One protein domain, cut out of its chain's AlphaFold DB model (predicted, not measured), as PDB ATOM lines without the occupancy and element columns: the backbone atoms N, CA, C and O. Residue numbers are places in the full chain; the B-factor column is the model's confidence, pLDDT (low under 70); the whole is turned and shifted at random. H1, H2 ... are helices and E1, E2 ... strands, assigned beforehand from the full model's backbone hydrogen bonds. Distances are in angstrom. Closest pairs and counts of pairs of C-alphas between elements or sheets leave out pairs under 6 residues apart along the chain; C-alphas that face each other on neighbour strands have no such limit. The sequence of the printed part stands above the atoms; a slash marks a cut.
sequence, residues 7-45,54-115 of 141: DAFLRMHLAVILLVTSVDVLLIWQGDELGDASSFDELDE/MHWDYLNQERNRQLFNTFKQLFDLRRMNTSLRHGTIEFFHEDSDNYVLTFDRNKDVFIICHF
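What this domain is: This is residues 7 to 45 and 54 to 115 of the 141 residues of the protein "Hypothetical protein" of Rotaria sordida (UniProt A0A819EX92). A small antiparallel sheet of three strands stands with its edge strand E3 next to H1, and H1 lies side by side with the longest helix, H3; short H2 is at the first end of H3 and short H4 at its last end. After H1 a long stretch with no named element, residues 21 to 45, folds back past the helices, and its residues 39 to 45 stick out as a free arm. The printed part has 101 residues, with named elements in the order H1 H2 H3 H4 E1 E2 E3; the sheet's order is E1 E2 E3 and the class is mixed, helices and strands. It is only just loose, close to compact, with a radius of gyration of the C-alphas of 15.7 A and spans of 48 by 33 by 29 A.

Where its parts are: The sheet is made of E1, residues 90 to 95, E2, residues 100 to 105, 16.9 A long, and E3, residues 109 to 114, 16.5 A long. E1 is 15.2 A long, and E3 ends at C-alpha 114 (340.565, 370.839, 465.934). H1, residues 7 to 20, begins at C-alpha 7 (329.887, 373.382, 472.795) and is 19.9 A long. H3, residues 62 to 80, is 26.8 A long and ends at C-alpha 80 (345.027, 393.812, 457.807). H2 is residues 56 to 60, 8.2 A, and H4 is residues 82 to 85, 5.3 A.

How they stand to each other: E1, E2 and E3 form a meander, each strand the antiparallel neighbour of the one before. E1 and E2 are a hairpin at 169 degrees, with N 95 and O 100 at 2.9 A and N 102 and O 93 at 2.9 A, within hydrogen-bond range. E2 and E3 are a hairpin at 164 degrees, with N 113 and O 101 within range at 2.8 A. H1 only grazes the sheet, with residues 14 to 18; its closest C-alphas to E3 are those of Leu 14 and Cys 113, 7.3 A. H4 also only grazes the sheet; the C-alphas of Ser 83 and Arg 105, the closest of H4 and E2, are 5.9 A apart. H1 and H3 touch, the closest C-alphas being those of Val 20 and Leu 74 at 6.5 A, with a shallow tilt of 12 degrees, the same way. H3 and H4 are close but not clearly touching, with the C-alphas of Arg 78 and Leu 84 closest at 5.5 A. H2 and H3 only just touch, with 3 pairs of C-alphas within 8 A, and only at the corner by their link; H3 does so with residues 64 to 65 alone, and the closest C-alphas are those of Leu 59 and Arg 65, 5.0 A. H3 is apart from E1, E2 and E3. Each O i to N i+4 pair is within range in H1 and H3; H2 has 0 of 1, beside 2 of 2 O i to N i+3 pairs, and H4 is too short for an O i to N i+4 pair.

The domain as a whole: The two C-alphas farthest apart are those of Glu 45 and Lys 107, 51.1 A. Residues 46 to 53 are not printed, and C-alphas 45 and 54 are 19.1 A apart across this cut, which lies in the link from H1 to H2. The links that are printed whole are tight. The mean pLDDT of the printed part is 88.7, with residues 39 to 45 under 70.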
ATOM      1  N   ASP A   7     329.460 374.051 474.026       85.88
ATOM      2  CA  ASP A   7     329.887 373.382 472.795       85.88
ATOM      3  C   ASP A   7     329.353 374.074 471.535       85.88
ATOM      4  O   ASP A   7     329.966 374.023 470.469       85.88
ATOM      5  N   ALA A   8     328.190 374.712 471.635       88.25
ATOM      6  CA  ALA A   8     327.554 375.390 470.522       88.25
ATOM      7  C   ALA A   8     328.272 376.719 470.212       88.25
ATOM      8  O   ALA A   8     328.547 377.003 469.045       88.25
ATOM      9  N   PHE A   9     328.704 377.454 471.242       90.00
ATOM     10  CA  PHE A   9     329.602 378.601 471.079       90.00
ATOM     11  C   PHE A   9     330.969 378.189 470.532       90.00
ATOM     12  O   PHE A   9     331.452 378.818 469.591       90.00
ATOM     13  N   LEU A  10     331.570 377.107 471.039       90.38
ATOM     14  CA  LEU A  10     332.846 376.597 470.516       90.38
ATOM     15  C   LEU A  10     332.761 376.276 469.017       90.38
ATOM     16  O   LEU A  10     333.650 376.650 468.250       90.38
ATOM     17  N   ARG A  11     331.659 375.656 468.573       91.56
ATOM     18  CA  ARG A  11     331.402 375.424 467.144       91.56
ATOM     19  C   ARG A  11     331.272 376.727 466.357       91.56
ATOM     20  O   ARG A  11     331.816 376.801 465.260       91.56
ATOM     21  N   MET A  12     330.605 377.747 466.899       93.31
ATOM     22  CA  MET A  12     330.499 379.059 466.248       93.31
ATOM     23  C   MET A  12     331.856 379.757 466.127       93.31
ATOM     24  O   MET A  12     332.170 380.280 465.059       93.31
ATOM     25  N   HIS A  13     332.694 379.709 467.169       93.81
ATOM     26  CA  HIS A  13     334.071 380.211 467.112       93.81
ATOM     27  C   HIS A  13     334.879 379.503 466.013       93.81
ATOM     28  O   HIS A  13     335.521 380.160 465.195       93.81
ATOM     29  N   LEU A  14     334.806 378.171 465.939       94.88
ATOM     30  CA  LEU A  14     335.467 377.405 464.880       94.88
ATOM     31  C   LEU A  14     334.932 377.771 463.484       94.88
ATOM     32  O   LEU A  14     335.716 377.976 462.557       94.88
ATOM     33  N   ALA A  15     333.611 377.894 463.337       94.44
ATOM     34  CA  ALA A  15     332.970 378.246 462.075       94.44
ATOM     35  C   ALA A  15     333.407 379.630 461.577       94.44
ATOM     36  O   ALA A  15     333.770 379.767 460.409       94.44
ATOM     37  N   VAL A  16     333.445 380.644 462.452       95.38
ATOM     38  CA  VAL A  16     333.900 381.987 462.061       95.38
ATOM     39  C   VAL A  16     335.392 382.011 461.733       95.38
ATOM     40  O   VAL A  16     335.781 382.695 460.788       95.38
ATOM     41  N   ILE A  17     336.233 381.234 462.429       95.38
ATOM     42  CA  ILE A  17     337.654 381.094 462.075       95.38
ATOM     43  C   ILE A  17     337.783 380.563 460.648       95.38
ATOM     44  O   ILE A  17     338.459 381.185 459.829       95.38
ATOM     45  N   LEU A  18     337.099 379.465 460.320       94.69
ATOM     46  CA  LEU A  18     337.133 378.870 458.981       94.69
ATOM     47  C   LEU A  18     336.586 379.822 457.913       94.69
ATOM     48  O   LEU A  18     337.206 379.990 456.867       94.69
ATOM     49  N   LEU A  19     335.464 380.490 458.186       94.31
ATOM     50  CA  LEU A  19     334.833 381.406 457.240       94.31
ATOM     51  C   LEU A  19     335.696 382.652 456.986       94.31
ATOM     52  O   LEU A  19     335.907 383.058 455.848       94.31
ATOM     53  N   VAL A  20     336.249 383.266 458.034       94.00
ATOM     54  CA  VAL A  20     337.088 384.466 457.896       94.00
ATOM     55  C   VAL A  20     338.449 384.137 457.279       94.00
ATOM     56  O   VAL A  20     339.066 385.005 456.654       94.00
ATOM     57  N   THR A  21     338.916 382.897 457.409       93.62
ATOM     58  CA  THR A  21     340.174 382.428 456.816       93.62
ATOM     59  C   THR A  21     339.982 381.670 455.505       93.62
ATOM     60  O   THR A  21     340.972 381.195 454.945       93.62
ATOM     61  N   SER A  22     338.769 381.624 454.948       90.44
ATOM     62  CA  SER A  22     338.536 381.087 453.609       90.44
ATOM     63  C   SER A  22     339.044 382.045 452.524       90.44
ATOM     64  O   SER A  22     339.278 383.245 452.745       90.44
ATOM     65  N   VAL A  23     339.233 381.499 451.323       86.56
ATOM     66  CA  VAL A  23     339.357 382.302 450.103       86.56
ATOM     67  C   VAL A  23     337.969 382.869 449.777       86.56
ATOM     68  O   VAL A  23     336.975 382.202 450.050       86.56
ATOM     69  N   ASP A  24     337.918 384.067 449.188       83.12
ATOM     70  CA  ASP A  24     336.703 384.715 448.650       83.12
ATOM     71  C   ASP A  24     335.860 385.554 449.636       83.12
ATOM     72  O   ASP A  24     336.219 385.746 450.796       83.12
ATOM     73  N   VAL A  25     334.785 386.168 449.138       83.50
ATOM     74  CA  VAL A  25     333.905 387.093 449.853       83.50
ATOM     75  C   VAL A  25     333.125 386.360 450.941       83.50
ATOM     76  O   VAL A  25     332.414 385.392 450.688       83.50
ATOM     77  N   LEU A  26     333.231 386.876 452.164       90.81
ATOM     78  CA  LEU A  26     332.448 386.416 453.303       90.81
ATOM     79  C   LEU A  26     331.090 387.124 453.322       90.81
ATOM     80  O   LEU A  26     331.005 388.332 453.090       90.81
ATOM     81  N   LEU A  27     330.054 386.362 453.657       91.56
ATOM     82  CA  LEU A  27     328.730 386.857 454.005       91.56
ATOM     83  C   LEU A  27     328.318 386.224 455.335       91.56
ATOM     84  O   LEU A  27     328.453 385.017 455.513       91.56
ATOM     85  N   ILE A  28     327.838 387.056 456.253       92.00
ATOM     86  CA  ILE A  28     327.213 386.662 457.518       92.00
ATOM     87  C   ILE A  28     325.907 387.442 457.649       92.00
ATOM     88  O   ILE A  28     325.808 388.560 457.127       92.00
ATOM     89  N   TRP A  29     324.913 386.862 458.307       89.38
ATOM     90  CA  TRP A  29     323.660 387.545 458.592       89.38
ATOM     91  C   TRP A  29     323.759 388.333 459.891       89.38
ATOM     92  O   TRP A  29     324.559 388.036 460.775       89.38
ATOM     93  N   GLN A  30     322.946 389.380 459.985       88.56
ATOM     94  CA  GLN A  30     322.852 390.180 461.197       88.56
ATOM     95  C   GLN A  30     322.311 389.313 462.339       88.56
ATOM     96  O   GLN A  30     321.249 388.714 462.192       88.56
ATOM     97  N   GLY A  31     323.037 389.251 463.454       90.25
ATOM     98  CA  GLY A  31     322.712 388.399 464.598       90.25
ATOM     99  C   GLY A  31     323.612 387.165 464.718       90.25
ATOM    100  O   GLY A  31     323.826 386.696 465.838       90.25
ATOM    101  N   ASP A  32     324.232 386.699 463.625       91.56
ATOM    102  CA  ASP A  32     325.179 385.572 463.656       91.56
ATOM    103  C   ASP A  32     326.364 385.874 464.588       91.56
ATOM    104  O   ASP A  32     326.822 385.017 465.347       91.56
ATOM    105  N   GLU A  33     326.836 387.124 464.583       93.50
ATOM    106  CA  GLU A  33     327.934 387.601 465.427       93.50
ATOM    107  C   GLU A  33     327.582 387.632 466.921       93.50
ATOM    108  O   GLU A  33     328.471 387.706 467.773       93.50
ATOM    109  N   LEU A  34     326.285 387.589 467.232       93.19
ATOM    110  CA  LEU A  34     325.743 387.532 468.583       93.19
ATOM    111  C   LEU A  34     325.360 386.105 468.989       93.19
ATOM    112  O   LEU A  34     324.999 385.902 470.146       93.19
ATOM    113  N   GLY A  35     325.438 385.126 468.080       90.62
ATOM    114  CA  GLY A  35     324.943 383.766 468.309       90.62
ATOM    115  C   GLY A  35     323.415 383.678 468.334       90.62
ATOM    116  O   GLY A  35     322.865 382.787 468.983       90.62
ATOM    117  N   ASP A  36     322.731 384.615 467.674       88.56
ATOM    118  CA  ASP A  36     321.281 384.581 467.524       88.56
ATOM    119  C   ASP A  36     320.877 383.457 466.562       88.56
ATOM    120  O   ASP A  36     321.406 383.345 465.462       88.56
ATOM    121  N   ALA A  37     319.953 382.600 466.995       77.44
ATOM    122  CA  ALA A  37     319.389 381.538 466.158       77.44
ATOM    123  C   ALA A  37     317.859 381.551 466.194       77.44
ATOM    124  O   ALA A  37     317.206 380.501 466.102       77.44
ATOM    125  N   SER A  38     317.283 382.736 466.392       73.31
ATOM    126  CA  SER A  38     315.854 382.937 466.208       73.31
ATOM    127  C   SER A  38     315.556 382.792 464.713       73.31
ATOM    128  O   SER A  38     316.204 383.389 463.856       73.31
ATOM    129  N   SER A  39     314.630 381.902 464.371       63.22
ATOM    130  CA  SER A  39     314.278 381.634 462.977       63.22
ATOM    131  C   SER A  39     313.252 382.645 462.484       63.22
ATOM    132  O   SER A  39     312.366 383.045 463.239       63.22
ATOM    133  N   PHE A  40     313.283 382.961 461.185       58.06
ATOM    134  CA  PHE A  40     312.189 383.682 460.521       58.06
ATOM    135  C   PHE A  40     310.825 382.987 460.721       58.06
ATOM    136  O   PHE A  40     309.800 383.647 460.658       58.06
ATOM    137  N   ASP A  41     310.793 381.688 461.030       52.72
ATOM    138  CA  ASP A  41     309.558 380.942 461.312       52.72
ATOM    139  C   ASP A  41     308.909 381.285 462.671       52.72
ATOM    140  O   ASP A  41     307.769 380.905 462.919       52.72
ATOM    141  N   GLU A  42     309.596 382.020 463.558       53.66
ATOM    142  CA  GLU A  42     308.980 382.594 464.772       53.66
ATOM    143  C   GLU A  42     308.220 383.903 464.469       53.66
ATOM    144  O   GLU A  42     307.624 384.516 465.361       53.66
ATOM    145  N   LEU A  43     308.209 384.336 463.202       55.25
ATOM    146  CA  LEU A  43     307.432 385.477 462.737       55.25
ATOM    147  C   LEU A  43     305.976 385.049 462.527       55.25
ATOM    148  O   LEU A  43     305.660 384.205 461.695       55.25
ATOM    149  N   ASP A  44     305.092 385.661 463.308       56.12
ATOM    150  CA  ASP A  44     303.638 385.518 463.225       56.12
ATOM    151  C   ASP A  44     303.145 385.688 461.778       56.12
ATOM    152  O   ASP A  44     303.225 386.777 461.204       56.12
ATOM    153  N   GLU A  45     302.599 384.605 461.216       57.50
ATOM    154  CA  GLU A  45     302.093 384.481 459.840       57.50
ATOM    155  C   GLU A  45     301.075 385.579 459.472       57.50
ATOM    156  O   GLU A  45     300.829 385.855 458.297       57.50
ATOM    157  N   MET A  54     316.783 392.900 466.230       85.38
ATOM    158  CA  MET A  54     318.035 392.336 466.730       85.38
ATOM    159  C   MET A  54     318.038 392.245 468.256       85.38
ATOM    160  O   MET A  54     317.783 393.231 468.954       85.38
ATOM    161  N   HIS A  55     318.439 391.085 468.774       89.38
ATOM    162  CA  HIS A  55     318.546 390.801 470.204       89.38
ATOM    163  C   HIS A  55     319.820 391.390 470.835       89.38
ATOM    164  O   HIS A  55     320.685 390.679 471.344       89.38
ATOM    165  N   TRP A  56     319.942 392.719 470.836       91.50
ATOM    166  CA  TRP A  56     321.116 393.425 471.369       91.50
ATOM    167  C   TRP A  56     321.440 393.107 472.833       91.50
ATOM    168  O   TRP A  56     322.608 393.152 473.229       91.50
ATOM    169  N   ASP A  57     320.433 392.738 473.626       93.06
ATOM    170  CA  ASP A  57     320.600 392.341 475.025       93.06
ATOM    171  C   ASP A  57     321.509 391.115 475.200       93.06
ATOM    172  O   ASP A  57     322.061 390.912 476.284       93.06
ATOM    173  N   TYR A  58     321.743 390.329 474.142       92.19
ATOM    174  CA  TYR A  58     322.701 389.223 474.161       92.19
ATOM    175  C   TYR A  58     324.113 389.691 474.508       92.19
ATOM    176  O   TYR A  58     324.837 388.973 475.188       92.19
ATOM    177  N   LEU A  59     324.494 390.928 474.177       94.06
ATOM    178  CA  LEU A  59     325.798 391.481 474.556       94.06
ATOM    179  C   LEU A  59     325.992 391.622 476.078       94.06
ATOM    180  O   LEU A  59     327.122 391.823 476.532       94.06
ATOM    181  N   ASN A  60     324.933 391.522 476.884       95.31
ATOM    182  CA  ASN A  60     325.045 391.491 478.345       95.31
ATOM    183  C   ASN A  60     325.515 390.124 478.870       95.31
ATOM    184  O   ASN A  60     325.945 390.028 480.018       95.31
ATOM    185  N   GLN A  61     325.465 389.079 478.041       93.19
ATOM    186  CA  GLN A  61     325.958 387.747 478.366       93.19
ATOM    187  C   GLN A  61     327.428 387.615 477.959       93.19
ATOM    188  O   GLN A  61     327.828 388.004 476.859       93.19
ATOM    189  N   GLU A  62     328.247 387.044 478.843       93.88
ATOM    190  CA  GLU A  62     329.692 386.931 478.625       93.88
ATOM    191  C   GLU A  62     330.033 386.137 477.358       93.88
ATOM    192  O   GLU A  62     330.842 386.593 476.553       93.88
ATOM    193  N   ARG A  63     329.365 384.999 477.131       91.75
ATOM    194  CA  ARG A  63     329.613 384.109 475.982       91.75
ATOM    195  C   ARG A  63     329.328 384.794 474.642       91.75
ATOM    196  O   ARG A  63     330.180 384.810 473.760       91.75
ATOM    197  N   ASN A  64     328.180 385.455 474.513       94.12
ATOM    198  CA  ASN A  64     327.824 386.218 473.312       94.12
ATOM    199  C   ASN A  64     328.783 387.391 473.083       94.12
ATOM    200  O   ASN A  64     329.188 387.656 471.953       94.12
ATOM    201  N   ARG A  65     329.205 388.075 474.153       95.44
ATOM    202  CA  ARG A  65     330.213 389.135 474.057       95.44
ATOM    203  C   ARG A  65     331.570 388.600 473.604       95.44
ATOM    204  O   ARG A  65     332.248 389.269 472.825       95.44
ATOM    205  N   GLN A  66     331.979 387.425 474.076       94.81
ATOM    206  CA  GLN A  66     333.201 386.758 473.624       94.81
ATOM    207  C   GLN A  66     333.110 386.386 472.141       94.81
ATOM    208  O   GLN A  66     334.029 386.719 471.393       94.81
ATOM    209  N   LEU A  67     331.990 385.808 471.690       95.19
ATOM    210  CA  LEU A  67     331.748 385.519 470.272       95.19
ATOM    211  C   LEU A  67     331.854 386.785 469.417       95.19
ATOM    212  O   LEU A  67     332.655 386.834 468.482       95.19
ATOM    213  N   PHE A  68     331.146 387.847 469.804       96.00
ATOM    214  CA  PHE A  68     331.198 389.142 469.128       96.00
ATOM    215  C   PHE A  68     332.630 389.697 469.040       96.00
ATOM    216  O   PHE A  68     333.069 390.184 467.993       96.00
ATOM    217  N   ASN A  69     333.401 389.591 470.127       96.31
ATOM    218  CA  ASN A  69     334.801 390.007 470.147       96.31
ATOM    219  C   ASN A  69     335.674 389.155 469.213       96.31
ATOM    220  O   ASN A  69     336.538 389.717 468.538       96.31
ATOM    221  N   THR A  70     335.443 387.842 469.124       96.44
ATOM    222  CA  THR A  70     336.138 386.976 468.161       96.44
ATOM    223  C   THR A  70     335.838 387.389 466.725       96.44
ATOM    224  O   THR A  70     336.778 387.563 465.952       96.44
ATOM    225  N   PHE A  71     334.570 387.628 466.372       96.69
ATOM    226  CA  PHE A  71     334.202 388.154 465.052       96.69
ATOM    227  C   PHE A  71     334.969 389.444 464.742       96.69
ATOM    228  O   PHE A  71     335.624 389.549 463.703       96.69
ATOM    229  N   LYS A  72     334.965 390.404 465.674       96.75
ATOM    230  CA  LYS A  72     335.685 391.674 465.520       96.75
ATOM    231  C   LYS A  72     337.187 391.466 465.296       96.75
ATOM    232  O   LYS A  72     337.740 392.013 464.344       96.75
ATOM    233  N   GLN A  73     337.841 390.666 466.138       96.88
ATOM    234  CA  GLN A  73     339.276 390.391 466.031       96.88
ATOM    235  C   GLN A  73     339.636 389.725 464.697       96.88
ATOM    236  O   GLN A  73     340.606 390.133 464.052       96.88
ATOM    237  N   LEU A  74     338.857 388.729 464.268       95.88
ATOM    238  CA  LEU A  74     339.078 388.013 463.013       95.88
ATOM    239  C   LEU A  74     338.830 388.912 461.794       95.88
ATOM    240  O   LEU A  74     339.603 388.873 460.836       95.88
ATOM    241  N   PHE A  75     337.818 389.780 461.823       95.06
ATOM    242  CA  PHE A  75     337.621 390.757 460.752       95.06
ATOM    243  C   PHE A  75     338.733 391.793 460.682       95.06
ATOM    244  O   PHE A  75     339.172 392.137 459.581       95.06
ATOM    245  N   ASP A  76     339.241 392.245 461.827       95.31
ATOM    246  CA  ASP A  76     340.428 393.093 461.864       95.31
ATOM    247  C   ASP A  76     341.636 392.354 461.259       95.31
ATOM    248  O   ASP A  76     342.322 392.919 460.403       95.31
ATOM    249  N   LEU A  77     341.843 391.073 461.599       93.62
ATOM    250  CA  LEU A  77     342.893 390.234 461.008       93.62
ATOM    251  C   LEU A  77     342.755 390.160 459.482       93.62
ATOM    252  O   LEU A  77     343.712 390.441 458.760       93.62
ATOM    253  N   ARG A  78     341.560 389.839 458.977       93.12
ATOM    254  CA  ARG A  78     341.268 389.752 457.537       93.12
ATOM    255  C   ARG A  78     341.432 391.090 456.822       93.12
ATOM    256  O   ARG A  78     341.871 391.126 455.672       93.12
ATOM    257  N   ARG A  79     341.108 392.206 457.479       92.12
ATOM    258  CA  ARG A  79     341.296 393.549 456.916       92.12
ATOM    259  C   ARG A  79     342.776 393.902 456.784       92.12
ATOM    260  O   ARG A  79     343.153 394.506 455.776       92.12
ATOM    261  N   MET A  80     343.587 393.537 457.776       91.81
ATOM    262  CA  MET A  80     345.027 393.812 457.807       91.81
ATOM    263  C   MET A  80     345.828 392.891 456.880       91.81
ATOM    264  O   MET A  80     346.832 393.324 456.327       91.81
ATOM    265  N   ASN A  81     345.362 391.661 456.647       90.50
ATOM    266  CA  ASN A  81     346.080 390.662 455.856       90.50
ATOM    267  C   ASN A  81     345.412 390.455 454.495       90.50
ATOM    268  O   ASN A  81     344.376 389.803 454.365       90.50
ATOM    269  N   THR A  82     346.009 391.009 453.440       87.69
ATOM    270  CA  THR A  82     345.529 390.826 452.060       87.69
ATOM    271  C   THR A  82     345.520 389.362 451.631       87.69
ATOM    272  O   THR A  82     344.604 388.988 450.898       87.69
ATOM    273  N   SER A  83     346.446 388.549 452.151       87.38
ATOM    274  CA  SER A  83     346.530 387.099 451.933       87.38
ATOM    275  C   SER A  83     345.295 386.334 452.398       87.38
ATOM    276  O   SER A  83     345.027 385.264 451.866       87.38
ATOM    277  N   LEU A  84     344.515 386.874 453.346       90.19
ATOM    278  CA  LEU A  84     343.250 386.274 453.779       90.19
ATOM    279  C   LEU A  84     342.112 386.545 452.787       90.19
ATOM    280  O   LEU A  84     341.234 385.702 452.616       90.19
ATOM    281  N   ARG A  85     342.148 387.669 452.065       88.56
ATOM    282  CA  ARG A  85     341.132 388.028 451.056       88.56
ATOM    283  C   ARG A  85     341.434 387.479 449.668       88.56
ATOM    284  O   ARG A  85     340.514 387.122 448.943       88.56
ATOM    285  N   HIS A  86     342.712 387.401 449.318       83.00
ATOM    286  CA  HIS A  86     343.186 386.954 448.015       83.00
ATOM    287  C   HIS A  86     344.319 385.951 448.225       83.00
ATOM    288  O   HIS A  86     345.163 386.168 449.087       83.00
ATOM    289  N   GLY A  87     344.360 384.874 447.444       82.19
ATOM    290  CA  GLY A  87     345.437 383.883 447.507       82.19
ATOM    291  C   GLY A  87     344.920 382.450 447.507       82.19
ATOM    292  O   GLY A  87     343.741 382.210 447.249       82.19
ATOM    293  N   THR A  88     345.820 381.514 447.796       87.81
ATOM    294  CA  THR A  88     345.513 380.088 447.932       87.81
ATOM    295  C   THR A  88     345.467 379.678 449.403       87.81
ATOM    296  O   THR A  88     345.892 380.418 450.298       87.81
ATOM    297  N   ILE A  89     344.869 378.515 449.643       92.00
ATOM    298  CA  ILE A  89     344.990 377.774 450.894       92.00
ATOM    299  C   ILE A  89     345.962 376.640 450.610       92.00
ATOM    300  O   ILE A  89     345.728 375.866 449.682       92.00
ATOM    301  N   GLU A  90     347.011 376.534 451.413       91.75
ATOM    302  CA  GLU A  90     347.952 375.420 451.342       91.75
ATOM    303  C   GLU A  90     347.809 374.577 452.610       91.75
ATOM    304  O   GLU A  90     348.062 375.040 453.724       91.75
ATOM    305  N   PHE A  91     347.365 373.333 452.449       92.06
ATOM    306  CA  PHE A  91     347.282 372.369 453.544       92.06
ATOM    307  C   PHE A  91     348.645 371.705 453.721       92.06
ATOM    308  O   PHE A  91     349.191 371.148 452.770       92.06
ATOM    309  N   PHE A  92     349.198 371.747 454.933       90.50
ATOM    310  CA  PHE A  92     350.546 371.219 455.197       90.50
ATOM    311  C   PHE A  92     350.589 370.160 456.308       90.50
ATOM    312  O   PHE A  92     351.590 369.449 456.432       90.50
ATOM    313  N   HIS A  93     349.510 370.008 457.084       89.75
ATOM    314  CA  HIS A  93     349.358 368.912 458.037       89.75
ATOM    315  C   HIS A  93     347.876 368.587 458.304       89.75
ATOM    316  O   HIS A  93     347.064 369.473 458.580       89.75
ATOM    317  N   GLU A  94     347.555 367.297 458.233       90.62
ATOM    318  CA  GLU A  94     346.246 366.696 458.491       90.62
ATOM    319  C   GLU A  94     346.459 365.461 459.376       90.62
ATOM    320  O   GLU A  94     347.376 364.669 459.137       90.62
ATOM    321  N   ASP A  95     345.631 365.316 460.407       89.56
ATOM    322  CA  ASP A  95     345.606 364.174 461.317       89.56
ATOM    323  C   ASP A  95     344.142 363.774 461.537       89.56
ATOM    324  O   ASP A  95     343.428 364.353 462.361       89.56
ATOM    325  N   SER A  96     343.679 362.801 460.749       89.25
ATOM    326  CA  SER A  96     342.293 362.329 460.786       89.25
ATOM    327  C   SER A  96     341.939 361.639 462.100       89.25
ATOM    328  O   SER A  96     340.802 361.739 462.555       89.25
ATOM    329  N   ASP A  97     342.905 360.958 462.719       88.56
ATOM    330  CA  ASP A  97     342.695 360.189 463.948       88.56
ATOM    331  C   ASP A  97     342.445 361.116 465.145       88.56
ATOM    332  O   ASP A  97     341.661 360.791 466.042       88.56
ATOM    333  N   ASN A  98     343.071 362.297 465.128       87.56
ATOM    334  CA  ASN A  98     342.891 363.339 466.136       87.56
ATOM    335  C   ASN A  98     341.992 364.495 465.674       87.56
ATOM    336  O   ASN A  98     341.832 365.457 466.418       87.56
ATOM    337  N   TYR A  99     341.367 364.407 464.497       92.00
ATOM    338  CA  TYR A  99     340.479 365.442 463.950       92.00
ATOM    339  C   TYR A  99     341.149 366.825 463.830       92.00
ATOM    340  O   TYR A  99     340.511 367.851 464.080       92.00
ATOM    341  N   VAL A 100     342.436 366.866 463.475       91.69
ATOM    342  CA  VAL A 100     343.201 368.110 463.309       91.69
ATOM    343  C   VAL A 100     343.435 368.395 461.830       91.69
ATOM    344  O   VAL A 100     343.906 367.542 461.079       91.69
ATOM    345  N   LEU A 101     343.153 369.631 461.424       92.50
ATOM    346  CA  LEU A 101     343.458 370.155 460.098       92.50
ATOM    347  C   LEU A 101     344.231 371.455 460.243       92.50
ATOM    348  O   LEU A 101     343.833 372.345 460.997       92.50
ATOM    349  N   THR A 102     345.312 371.581 459.488       93.62
ATOM    350  CA  THR A 102     346.119 372.795 459.481       93.62
ATOM    351  C   THR A 102     346.405 373.252 458.065       93.62
ATOM    352  O   THR A 102     346.640 372.447 457.156       93.62
ATOM    353  N   PHE A 103     346.363 374.561 457.878       93.88
ATOM    354  CA  PHE A 103     346.628 375.186 456.597       93.88
ATOM    355  C   PHE A 103     347.171 376.591 456.784       93.88
ATOM    356  O   PHE A 103     347.023 377.201 457.847       93.88
ATOM    357  N   ASP A 104     347.833 377.095 455.753       92.56
ATOM    358  CA  ASP A 104     348.362 378.447 455.744       92.56
ATOM    359  C   ASP A 104     347.679 379.320 454.702       92.56
ATOM    360  O   ASP A 104     347.107 378.858 453.708       92.56
ATOM    361  N   ARG A 105     347.733 380.621 454.974       91.00
ATOM    362  CA  ARG A 105     347.335 381.669 454.045       91.00
ATOM    363  C   ARG A 105     348.568 382.473 453.679       91.00
ATOM    364  O   ARG A 105     348.926 383.439 454.357       91.00
ATOM    365  N   ASN A 106     349.197 382.056 452.581       83.56
ATOM    366  CA  ASN A 106     350.378 382.686 451.991       83.56
ATOM    367  C   ASN A 106     351.577 382.767 452.956       83.56
ATOM    368  O   ASN A 106     352.333 383.731 452.919       83.56
ATOM    369  N   LYS A 107     351.745 381.760 453.823       81.25
ATOM    370  CA  LYS A 107     352.844 381.607 454.796       81.25
ATOM    371  C   LYS A 107     352.943 382.669 455.899       81.25
ATOM    372  O   LYS A 107     353.882 382.607 456.694       81.25
ATOM    373  N   ASP A 108     351.981 383.587 455.970       82.50
ATOM    374  CA  ASP A 108     351.933 384.661 456.973       82.50
ATOM    375  C   ASP A 108     350.981 384.331 458.129       82.50
ATOM    376  O   ASP A 108     351.219 384.713 459.273       82.50
ATOM    377  N   VAL A 109     349.890 383.617 457.834       90.75
ATOM    378  CA  VAL A 109     348.874 383.225 458.818       90.75
ATOM    379  C   VAL A 109     348.703 381.715 458.780       90.75
ATOM    380  O   VAL A 109     348.386 381.151 457.733       90.75
ATOM    381  N   PHE A 110     348.882 381.088 459.938       92.38
ATOM    382  CA  PHE A 110     348.677 379.663 460.155       92.38
ATOM    383  C   PHE A 110     347.360 379.432 460.871       92.38
ATOM    384  O   PHE A 110     347.074 380.068 461.883       92.38
ATOM    385  N   ILE A 111     346.556 378.522 460.331       93.81
ATOM    386  CA  ILE A 111     345.276 378.137 460.896       93.81
ATOM    387  C   ILE A 111     345.403 376.693 461.356       93.81
ATOM    388  O   ILE A 111     345.796 375.817 460.585       93.81
ATOM    389  N   ILE A 112     345.077 376.459 462.624       92.81
ATOM    390  CA  ILE A 112     345.061 375.140 463.248       92.81
ATOM    391  C   ILE A 112     343.644 374.917 463.762       92.81
ATOM    392  O   ILE A 112     343.184 375.617 464.662       92.81
ATOM    393  N   CYS A 113     342.945 373.953 463.174       93.50
ATOM    394  CA  CYS A 113     341.575 373.614 463.527       93.50
ATOM    395  C   CYS A 113     341.527 372.220 464.141       93.50
ATOM    396  O   CYS A 113     342.066 371.268 463.581       93.50
ATOM    397  N   HIS A 114     340.835 372.105 465.271       93.12
ATOM    398  CA  HIS A 114     340.565 370.839 465.934       93.12
ATOM    399  C   HIS A 114     339.053 370.595 465.966       93.12
ATOM    400  O   HIS A 114     338.308 371.343 466.595       93.12
ATOM    401  N   PHE A 115     338.597 369.559 465.266       92.31
ATOM    402  CA  PHE A 115     337.181 369.252 465.040       92.31
ATOM    403  C   PHE A 115     336.641 368.231 466.051       92.31
ATOM    404  O   PHE A 115     335.952 367.278 465.695       92.31
TER     405      PHE A 115